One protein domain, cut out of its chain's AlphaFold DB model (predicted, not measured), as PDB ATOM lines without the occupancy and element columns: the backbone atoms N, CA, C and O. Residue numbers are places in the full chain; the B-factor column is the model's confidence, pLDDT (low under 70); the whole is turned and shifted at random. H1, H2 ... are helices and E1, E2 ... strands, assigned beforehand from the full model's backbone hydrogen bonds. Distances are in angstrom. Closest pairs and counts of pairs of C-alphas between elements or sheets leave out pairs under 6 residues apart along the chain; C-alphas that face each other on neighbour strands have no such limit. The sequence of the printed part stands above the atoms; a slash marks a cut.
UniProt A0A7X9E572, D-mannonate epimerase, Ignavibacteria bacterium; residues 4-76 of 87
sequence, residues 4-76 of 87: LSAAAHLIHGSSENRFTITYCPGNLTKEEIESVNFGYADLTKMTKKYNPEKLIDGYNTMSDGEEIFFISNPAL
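What this domain is: This is residues 4 to 76 of the 87 residues of the protein "D-mannonate epimerase" of Ignavibacteria bacterium (UniProt A0A7X9E572). With little regular structure, the chain winds as a loose, open C round a largely empty middle, with the short helices H1 and H2 apart from each other towards one end of its longest axis, the small hairpin of E1 and E2 at the other end, and the short helix H3 between H2 and the hairpin. A short parallel pairing ties residues 22 to 23 to residues 39 to 40. The printed part has 73 residues, 29 in named elements, in the order H1 H2 H3 E1 E2, class mixed. It is only just compact, close to loose, with radius of gyration of the C-alphas 13.1 A and spans of 33 by 24 by 21 A.

How they stand to each other: H1, residues 4 to 12, H2, residues 30 to 34, and H3, residues 43 to 49, touch no helix; in each, every O i to N i+4 pair is within hydrogen-bond range. E1, residues 58 to 61, and E2, residues 67 to 70, form an antiparallel hairpin at 145 degrees; N 60 and O 68 are 2.8 A apart. H1 is apart from both strands.

Where its parts are: H1 begins at C-alpha 4 (18.552, 42.405, -34.436) and spans 12.1 A, H2 6.1 A, H3 9.9 A, E1 10.3 A. E2, 9.7 A, ends at C-alpha 70 (6.368, 31.912, -40.650).

The domain as a whole: The farthest C-alphas, Ser 35 and Ser 63, are 32.9 A apart. The printed part has no cut; H1 to H2 is a long link. pLDDT is under 70 in residues 4 to 17 and 75 to 76.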
ATOM      1  N   LEU A   4      18.423  43.030 -35.760       52.38
ATOM      2  CA  LEU A   4      18.552  42.405 -34.436       52.38
ATOM      3  C   LEU A   4      17.724  43.140 -33.372       52.38
ATOM      4  O   LEU A   4      17.171  42.497 -32.490       52.38
ATOM      5  N   SER A   5      17.581  44.466 -33.491       48.16
ATOM      6  CA  SER A   5      16.819  45.289 -32.543       48.16
ATOM      7  C   SER A   5      15.318  44.969 -32.541       48.16
ATOM      8  O   SER A   5      14.715  44.880 -31.477       48.16
ATOM      9  N   ALA A   6      14.711  44.724 -33.711       50.56
ATOM     10  CA  ALA A   6      13.286  44.401 -33.804       50.56
ATOM     11  C   ALA A   6      12.978  43.013 -33.220       50.56
ATOM     12  O   ALA A   6      12.047  42.870 -32.430       50.56
ATOM     13  N   ALA A   7      13.807  42.014 -33.548       55.00
ATOM     14  CA  ALA A   7      13.715  40.681 -32.956       55.00
ATOM     15  C   ALA A   7      13.961  40.720 -31.437       55.00
ATOM     16  O   ALA A   7      13.196  40.138 -30.676       55.00
ATOM     17  N   ALA A   8      14.962  41.476 -30.978       55.38
ATOM     18  CA  ALA A   8      15.257  41.628 -29.555       55.38
ATOM     19  C   ALA A   8      14.111  42.305 -28.777       55.38
ATOM     20  O   ALA A   8      13.784  41.863 -27.678       55.38
ATOM     21  N   HIS A   9      13.454  43.326 -29.340       56.19
ATOM     22  CA  HIS A   9      12.318  43.995 -28.688       56.19
ATOM     23  C   HIS A   9      11.102  43.073 -28.518       56.19
ATOM     24  O   HIS A   9      10.463  43.076 -27.468       56.19
ATOM     25  N   LEU A  10      10.802  42.260 -29.534       55.72
ATOM     26  CA  LEU A  10       9.743  41.243 -29.498       55.72
ATOM     27  C   LEU A  10       9.932  40.229 -28.368       55.72
ATOM     28  O   LEU A  10       8.982  39.791 -27.716       55.72
ATOM     29  N   ILE A  11      11.189  39.876 -28.153       56.94
ATOM     30  CA  ILE A  11      11.618  38.847 -27.225       56.94
ATOM     31  C   ILE A  11      11.663  39.384 -25.792       56.94
ATOM     32  O   ILE A  11      11.221  38.701 -24.872       56.94
ATOM     33  N   HIS A  12      12.109  40.629 -25.602       53.31
ATOM     34  CA  HIS A  12      12.136  41.283 -24.292       53.31
ATOM     35  C   HIS A  12      10.734  41.690 -23.796       53.31
ATOM     36  O   HIS A  12      10.473  41.655 -22.601       53.31
ATOM     37  N   GLY A  13       9.817  42.055 -24.703       47.94
ATOM     38  CA  GLY A  13       8.478  42.541 -24.347       47.94
ATOM     39  C   GLY A  13       7.412  41.467 -24.094       47.94
ATOM     40  O   GLY A  13       6.307  41.819 -23.686       47.94
ATOM     41  N   SER A  14       7.680  40.179 -24.359       50.91
ATOM     42  CA  SER A  14       6.644  39.123 -24.309       50.91
ATOM     43  C   SER A  14       6.980  37.876 -23.482       50.91
ATOM     44  O   SER A  14       6.105  37.026 -23.298       50.91
ATOM     45  N   SER A  15       8.188  37.772 -22.925       53.62
ATOM     46  CA  SER A  15       8.704  36.576 -22.243       53.62
ATOM     47  C   SER A  15       8.247  36.396 -20.787       53.62
ATOM     48  O   SER A  15       8.951  35.769 -20.002       53.62
ATOM     49  N   GLU A  16       7.049  36.860 -20.408       60.75
ATOM     50  CA  GLU A  16       6.413  36.556 -19.106       60.75
ATOM     51  C   GLU A  16       6.017  35.060 -18.985       60.75
ATOM     52  O   GLU A  16       4.884  34.726 -18.654       60.75
ATOM     53  N   ASN A  17       6.915  34.134 -19.336       62.94
ATOM     54  CA  ASN A  17       6.717  32.682 -19.401       62.94
ATOM     55  C   ASN A  17       5.538  32.215 -20.273       62.94
ATOM     56  O   ASN A  17       5.106  31.070 -20.173       62.94
ATOM     57  N   ARG A  18       5.015  33.081 -21.148       77.06
ATOM     58  CA  ARG A  18       3.882  32.751 -22.027       77.06
ATOM     59  C   ARG A  18       4.289  31.936 -23.249       77.06
ATOM     60  O   ARG A  18       3.478  31.185 -23.775       77.06
ATOM     61  N   PHE A  19       5.537  32.087 -23.689       78.00
ATOM     62  CA  PHE A  19       6.084  31.401 -24.853       78.00
ATOM     63  C   PHE A  19       7.540  31.020 -24.602       78.00
ATOM     64  O   PHE A  19       8.284  31.761 -23.957       78.00
ATOM     65  N   THR A  20       7.955  29.882 -25.151       83.19
ATOM     66  CA  THR A  20       9.368  29.504 -25.224       83.19
ATOM     67  C   THR A  20       9.992  30.154 -26.448       83.19
ATOM     68  O   THR A  20       9.487  30.017 -27.560       83.19
ATOM     69  N   ILE A  21      11.103  30.853 -26.245       85.00
ATOM     70  CA  ILE A  21      11.837  31.528 -27.314       85.00
ATOM     71  C   ILE A  21      13.127  30.755 -27.537       85.00
ATOM     72  O   ILE A  21      13.947  30.663 -26.627       85.00
ATOM     73  N   THR A  22      13.305  30.216 -28.742       90.25
ATOM     74  CA  THR A  22      14.485  29.426 -29.110       90.25
ATOM     75  C   THR A  22      15.326  30.174 -30.135       90.25
ATOM     76  O   THR A  22      14.876  30.437 -31.250       90.25
ATOM     77  N   TYR A  23      16.564  30.488 -29.775       88.88
ATOM     78  CA  TYR A  23      17.545  31.110 -30.652       88.88
ATOM     79  C   TYR A  23      18.362  30.062 -31.406       88.88
ATOM     80  O   TYR A  23      18.883  29.111 -30.823       88.88
ATOM     81  N   CYS A  24      18.520  30.291 -32.711       90.94
ATOM     82  CA  CYS A  24      19.311  29.448 -33.608       90.94
ATOM     83  C   CYS A  24      20.401  30.280 -34.311       90.94
ATOM     84  O   CYS A  24      20.319  30.505 -35.514       90.94
ATOM     85  N   PRO A  25      21.395  30.814 -33.581       85.62
ATOM     86  CA  PRO A  25      22.318  31.816 -34.119       85.62
ATOM     87  C   PRO A  25      23.358  31.221 -35.082       85.62
ATOM     88  O   PRO A  25      23.852  31.913 -35.965       85.62
ATOM     89  N   GLY A  26      23.694  29.936 -34.932       86.62
ATOM     90  CA  GLY A  26      24.711  29.239 -35.729       86.62
ATOM     91  C   GLY A  26      26.161  29.530 -35.318       86.62
ATOM     92  O   GLY A  26      27.021  28.681 -35.513       86.62
ATOM     93  N   ASN A  27      26.431  30.690 -34.721       82.62
ATOM     94  CA  ASN A  27      27.768  31.160 -34.339       82.62
ATOM     95  C   ASN A  27      27.908  31.580 -32.863       82.62
ATOM     96  O   ASN A  27      29.017  31.902 -32.450       82.62
ATOM     97  N   LEU A  28      26.826  31.551 -32.078       84.50
ATOM     98  CA  LEU A  28      26.881  31.655 -30.613       84.50
ATOM     99  C   LEU A  28      26.728  30.272 -29.985       84.50
ATOM    100  O   LEU A  28      26.054  29.398 -30.552       84.50
ATOM    101  N   THR A  29      27.344  30.081 -28.823       86.31
ATOM    102  CA  THR A  29      27.265  28.809 -28.109       86.31
ATOM    103  C   THR A  29      25.935  28.660 -27.382       86.31
ATOM    104  O   THR A  29      25.191  29.616 -27.146       86.31
ATOM    105  N   LYS A  30      25.622  27.415 -27.025       87.25
ATOM    106  CA  LYS A  30      24.436  27.087 -26.239       87.25
ATOM    107  C   LYS A  30      24.458  27.799 -24.886       87.25
ATOM    108  O   LYS A  30      23.447  28.356 -24.475       87.25
ATOM    109  N   GLU A  31      25.617  27.818 -24.234       87.06
ATOM    110  CA  GLU A  31      25.810  28.391 -22.902       87.06
ATOM    111  C   GLU A  31      25.563  29.905 -22.903       87.06
ATOM    112  O   GLU A  31      24.914  30.422 -21.996       87.06
ATOM    113  N   GLU A  32      26.019  30.612 -23.942       84.31
ATOM    114  CA  GLU A  32      25.777  32.050 -24.104       84.31
ATOM    115  C   GLU A  32      24.276  32.359 -24.212       84.31
ATOM    116  O   GLU A  32      23.788  33.285 -23.565       84.31
ATOM    117  N   ILE A  33      23.528  31.557 -24.977       84.75
ATOM    118  CA  ILE A  33      22.084  31.741 -25.189       84.75
ATOM    119  C   ILE A  33      21.262  31.354 -23.953       84.75
ATOM    120  O   ILE A  33      20.344  32.078 -23.565       84.75
ATOM    121  N   GLU A  34      21.598  30.248 -23.297       83.56
ATOM    122  CA  GLU A  34      20.883  29.805 -22.097       83.56
ATOM    123  C   GLU A  34      21.138  30.736 -20.901       83.56
ATOM    124  O   GLU A  34      20.243  30.922 -20.076       83.56
ATOM    125  N   SER A  35      22.299  31.405 -20.838       83.94
ATOM    126  CA  SER A  35      22.617  32.381 -19.781       83.94
ATOM    127  C   SER A  35      21.668  33.591 -19.739       83.94
ATOM    128  O   SER A  35      21.545  34.246 -18.705       83.94
ATOM    129  N   VAL A  36      20.965  33.863 -20.846       80.75
ATOM    130  CA  VAL A  36      19.978  34.947 -20.979       80.75
ATOM    131  C   VAL A  36      18.528  34.435 -20.995       80.75
ATOM    132  O   VAL A  36      17.625  35.162 -21.400       80.75
ATOM    133  N   ASN A  37      18.291  33.207 -20.509       79.75
ATOM    134  CA  ASN A  37      16.981  32.543 -20.403       79.75
ATOM    135  C   ASN A  37      16.264  32.283 -21.742       79.75
ATOM    136  O   ASN A  37      15.035  32.178 -21.779       79.75
ATOM    137  N   PHE A  38      17.010  32.141 -22.841       83.75
ATOM    138  CA  PHE A  38      16.459  31.659 -24.107       83.75
ATOM    139  C   PHE A  38      16.801  30.191 -24.337       83.75
ATOM    140  O   PHE A  38      17.845  29.697 -23.920       83.75
ATOM    141  N   GLY A  39      15.911  29.493 -25.035       86.44
ATOM    142  CA  GLY A  39      16.205  28.177 -25.575       86.44
ATOM    143  C   GLY A  39      17.257  28.278 -26.675       86.44
ATOM    144  O   GLY A  39      17.335  29.274 -27.395       86.44
ATOM    145  N   TYR A  40      18.035  27.220 -26.843       91.56
ATOM    146  CA  TYR A  40      19.000  27.096 -27.926       91.56
ATOM    147  C   TYR A  40      18.625  25.934 -28.839       91.56
ATOM    148  O   TYR A  40      18.291  24.842 -28.373       91.56
ATOM    149  N   ALA A  41      18.755  26.140 -30.147       93.25
ATOM    150  CA  ALA A  41      18.777  25.048 -31.104       93.25
ATOM    151  C   ALA A  41      19.810  25.283 -32.208       93.25
ATOM    152  O   ALA A  41      20.185  26.407 -32.533       93.25
ATOM    153  N   ASP A  42      20.272  24.184 -32.800       92.56
ATOM    154  CA  ASP A  42      21.214  24.236 -33.911       92.56
ATOM    155  C   ASP A  42      20.542  24.818 -35.165       92.56
ATOM    156  O   ASP A  42      19.505  24.322 -35.618       92.56
ATOM    157  N   LEU A  43      21.171  25.841 -35.750       91.88
ATOM    158  CA  LEU A  43      20.669  26.525 -36.943       91.88
ATOM    159  C   LEU A  43      20.508  25.567 -38.124       91.88
ATOM    160  O   LEU A  43      19.494  25.600 -38.808       91.88
ATOM    161  N   THR A  44      21.468  24.670 -38.350       91.56
ATOM    162  CA  THR A  44      21.420  23.766 -39.507       91.56
ATOM    163  C   THR A  44      20.273  22.764 -39.381       91.56
ATOM    164  O   THR A  44      19.592  22.470 -40.365       91.56
ATOM    165  N   LYS A  45      20.023  22.246 -38.175       92.62
ATOM    166  CA  LYS A  45      18.877  21.371 -37.893       92.62
ATOM    167  C   LYS A  45      17.555  22.110 -38.075       92.62
ATOM    168  O   LYS A  45      16.670  21.584 -38.749       92.62
ATOM    169  N   MET A  46      17.431  23.317 -37.525       94.12
ATOM    170  CA  MET A  46      16.189  24.083 -37.617       94.12
ATOM    171  C   MET A  46      15.899  24.554 -39.040       94.12
ATOM    172  O   MET A  46      14.763  24.425 -39.466       94.12
ATOM    173  N   THR A  47      16.899  24.958 -39.827       91.75
ATOM    174  CA  THR A  47      16.715  25.316 -41.248       91.75
ATOM    175  C   THR A  47      16.327  24.116 -42.116       91.75
ATOM    176  O   THR A  47      15.624  24.268 -43.111       91.75
ATOM    177  N   LYS A  48      16.743  22.892 -41.757       92.88
ATOM    178  CA  LYS A  48      16.269  21.679 -42.448       92.88
ATOM    179  C   LYS A  48      14.791  21.407 -42.181       92.88
ATOM    180  O   LYS A  48      14.095  20.983 -43.099       92.88
ATOM    181  N   LYS A  49      14.340  21.625 -40.940       92.94
ATOM    182  CA  LYS A  49      12.933  21.466 -40.558       92.94
ATOM    183  C   LYS A  49      12.095  22.608 -41.134       92.94
ATOM    184  O   LYS A  49      11.203  22.366 -41.932       92.94
ATOM    185  N   TYR A  50      12.439  23.842 -40.791       93.50
ATOM    186  CA  TYR A  50      11.775  25.076 -41.193       93.50
ATOM    187  C   TYR A  50      12.583  25.767 -42.301       93.50
ATOM    188  O   TYR A  50      13.318  26.720 -42.048       93.50
ATOM    189  N   ASN A  51      12.500  25.252 -43.531       92.81
ATOM    190  CA  ASN A  51      13.286  25.783 -44.647       92.81
ATOM    191  C   ASN A  51      12.701  27.118 -45.163       92.81
ATOM    192  O   ASN A  51      11.656  27.090 -45.818       92.81
ATOM    193  N   PRO A  52      13.378  28.265 -44.961       89.69
ATOM    194  CA  PRO A  52      12.861  29.575 -45.355       89.69
ATOM    195  C   PRO A  52      12.723  29.756 -46.874       89.69
ATOM    196  O   PRO A  52      11.994  30.639 -47.302       89.69
ATOM    197  N   GLU A  53      13.377  28.931 -47.700       90.94
ATOM    198  CA  GLU A  53      13.200  28.957 -49.163       90.94
ATOM    199  C   GLU A  53      11.890  28.298 -49.615       90.94
ATOM    200  O   GLU A  53      11.462  28.477 -50.753       90.94
ATOM    201  N   LYS A  54      11.273  27.491 -48.743       91.69
ATOM    202  CA  LYS A  54      10.035  26.751 -49.032       91.69
ATOM    203  C   LYS A  54       8.824  27.295 -48.287       91.69
ATOM    204  O   LYS A  54       7.702  27.064 -48.727       91.69
ATOM    205  N   LEU A  55       9.051  27.939 -47.146       92.62
ATOM    206  CA  LEU A  55       7.993  28.508 -46.326       92.62
ATOM    207  C   LEU A  55       7.496  29.820 -46.926       92.62
ATOM    208  O   LEU A  55       8.273  30.622 -47.440       92.62
ATOM    209  N   ILE A  56       6.188  30.034 -46.826       90.38
ATOM    210  CA  ILE A  56       5.544  31.299 -47.185       90.38
ATOM    211  C   ILE A  56       5.215  32.086 -45.922       90.38
ATOM    212  O   ILE A  56       4.969  31.491 -44.874       90.38
ATOM    213  N   ASP A  57       5.204  33.415 -46.005       88.75
ATOM    214  CA  ASP A  57       4.776  34.241 -44.875       88.75
ATOM    215  C   ASP A  57       3.330  33.899 -44.474       88.75
ATOM    216  O   ASP A  57       2.440  33.788 -45.320       88.75
ATOM    217  N   GLY A  58       3.097  33.724 -43.172       86.75
ATOM    218  CA  GLY A  58       1.817  33.285 -42.620       86.75
ATOM    219  C   GLY A  58       1.777  31.806 -42.229       86.75
ATOM    220  O   GLY A  58       2.792  31.207 -41.869       86.75
ATOM    221  N   TYR A  59       0.578  31.220 -42.231       91.50
ATOM    222  CA  TYR A  59       0.368  29.840 -41.787       91.50
ATOM    223  C   TYR A  59       0.924  28.820 -42.788       91.50
ATOM    224  O   TYR A  59       0.646  28.896 -43.983       91.50
ATOM    225  N   ASN A  60       1.669  27.840 -42.279       93.00
ATOM    226  CA  ASN A  60       2.169  26.683 -43.014       93.00
ATOM    227  C   ASN A  60       1.879  25.412 -42.207       93.00
ATOM    228  O   ASN A  60       1.952  25.424 -40.979       93.00
ATOM    229  N   THR A  61       1.620  24.309 -42.904       96.06
ATOM    230  CA  THR A  61       1.526  22.977 -42.298       96.06
ATOM    231  C   THR A  61       2.746  22.163 -42.707       96.06
ATOM    232  O   THR A  61       3.036  22.001 -43.893       96.06
ATOM    233  N   MET A  62       3.479  21.674 -41.717       94.19
ATOM    234  CA  MET A  62       4.681  20.874 -41.894       94.19
ATOM    235  C   MET A  62       4.329  19.438 -42.301       94.19
ATOM    236  O   MET A  62       3.202  18.974 -42.141       94.19
ATOM    237  N   SER A  63       5.311  18.694 -42.811       90.94
ATOM    238  CA  SER A  63       5.111  17.301 -43.243       90.94
ATOM    239  C   SER A  63       4.717  16.344 -42.113       90.94
ATOM    240  O   SER A  63       4.190  15.270 -42.385       90.94
ATOM    241  N   ASP A  64       5.006  16.706 -40.863       92.31
ATOM    242  CA  ASP A  64       4.635  15.967 -39.651       92.31
ATOM    243  C   ASP A  64       3.281  16.413 -39.062       92.31
ATOM    244  O   ASP A  64       2.850  15.869 -38.048       92.31
ATOM    245  N   GLY A  65       2.592  17.363 -39.707       93.75
ATOM    246  CA  GLY A  65       1.310  17.908 -39.259       93.75
ATOM    247  C   GLY A  65       1.423  19.096 -38.298       93.75
ATOM    248  O   GLY A  65       0.392  19.609 -37.874       93.75
ATOM    249  N   GLU A  66       2.633  19.556 -37.959       95.25
ATOM    250  CA  GLU A  66       2.821  20.772 -37.161       95.25
ATOM    251  C   GLU A  66       2.329  22.010 -37.931       95.25
ATOM    252  O   GLU A  66       2.677  22.209 -39.094       95.25
ATOM    253  N   GLU A  67       1.542  22.868 -37.283       96.06
ATOM    254  CA  GLU A  67       1.159  24.170 -37.831       96.06
ATOM    255  C   GLU A  67       2.099  25.256 -37.315       96.06
ATOM    256  O   GLU A  67       2.301  25.407 -36.109       96.06
ATOM    257  N   ILE A  68       2.654  26.042 -38.236       93.38
ATOM    258  CA  ILE A  68       3.549  27.151 -37.910       93.38
ATOM    259  C   ILE A  68       3.084  28.442 -38.567       93.38
ATOM    260  O   ILE A  68       2.487  28.431 -39.642       93.38
ATOM    261  N   PHE A  69       3.431  29.566 -37.949       89.31
ATOM    262  CA  PHE A  69       3.325  30.882 -38.566       89.31
ATOM    263  C   PHE A  69       4.731  31.387 -38.896       89.31
ATOM    264  O   PHE A  69       5.529  31.645 -37.993       89.31
ATOM    265  N   PHE A  70       5.053  31.490 -40.182       90.38
ATOM    266  CA  PHE A  70       6.368  31.912 -40.650       90.38
ATOM    267  C   PHE A  70       6.392  33.411 -40.952       90.38
ATOM    268  O   PHE A  70       5.438  33.967 -41.496       90.38
ATOM    269  N   ILE A  71       7.493  34.061 -40.572       84.56
ATOM    270  CA  ILE A  71       7.750  35.478 -40.830       84.56
ATOM    271  C   ILE A  71       9.189  35.605 -41.329       84.56
ATOM    272  O   ILE A  71      10.141  35.490 -40.556       84.56
ATOM    273  N   SER A  72       9.339  35.875 -42.619       85.12
ATOM    274  CA  SER A  72      10.613  36.034 -43.317       85.12
ATOM    275  C   SER A  72      11.347  37.320 -42.914       85.12
ATOM    276  O   SER A  72      12.578  37.353 -42.855       85.12
ATOM    277  N   ASN A  73      10.599  38.379 -42.583       81.25
ATOM    278  CA  ASN A  73      11.141  39.673 -42.179       81.25
ATOM    279  C   ASN A  73      10.466  40.210 -40.902       81.25
ATOM    280  O   ASN A  73       9.553  41.037 -40.974       81.25
ATOM    281  N   PRO A  74      10.936  39.803 -39.708       71.06
ATOM    282  CA  PRO A  74      10.317  40.193 -38.438       71.06
ATOM    283  C   PRO A  74      10.378  41.704 -38.160       71.06
ATOM    284  O   PRO A  74       9.596  42.214 -37.360       71.06
ATOM    285  N   ALA A  75      11.268  42.442 -38.833       67.12
ATOM    286  CA  ALA A  75      11.386  43.889 -38.668       67.12
ATOM    287  C   ALA A  75      10.262  44.687 -39.343       67.12
ATOM    288  O   ALA A  75      10.040  45.835 -38.966       67.12
ATOM    289  N   LEU A  76       9.526  44.091 -40.290       60.28
ATOM    290  CA  LEU A  76       8.333  44.717 -40.880       60.28
ATOM    291  C   LEU A  76       7.116  44.688 -39.935       60.28
ATOM    292  O   LEU A  76       6.112  45.345 -40.199       60.28
TER     293      LEU A  76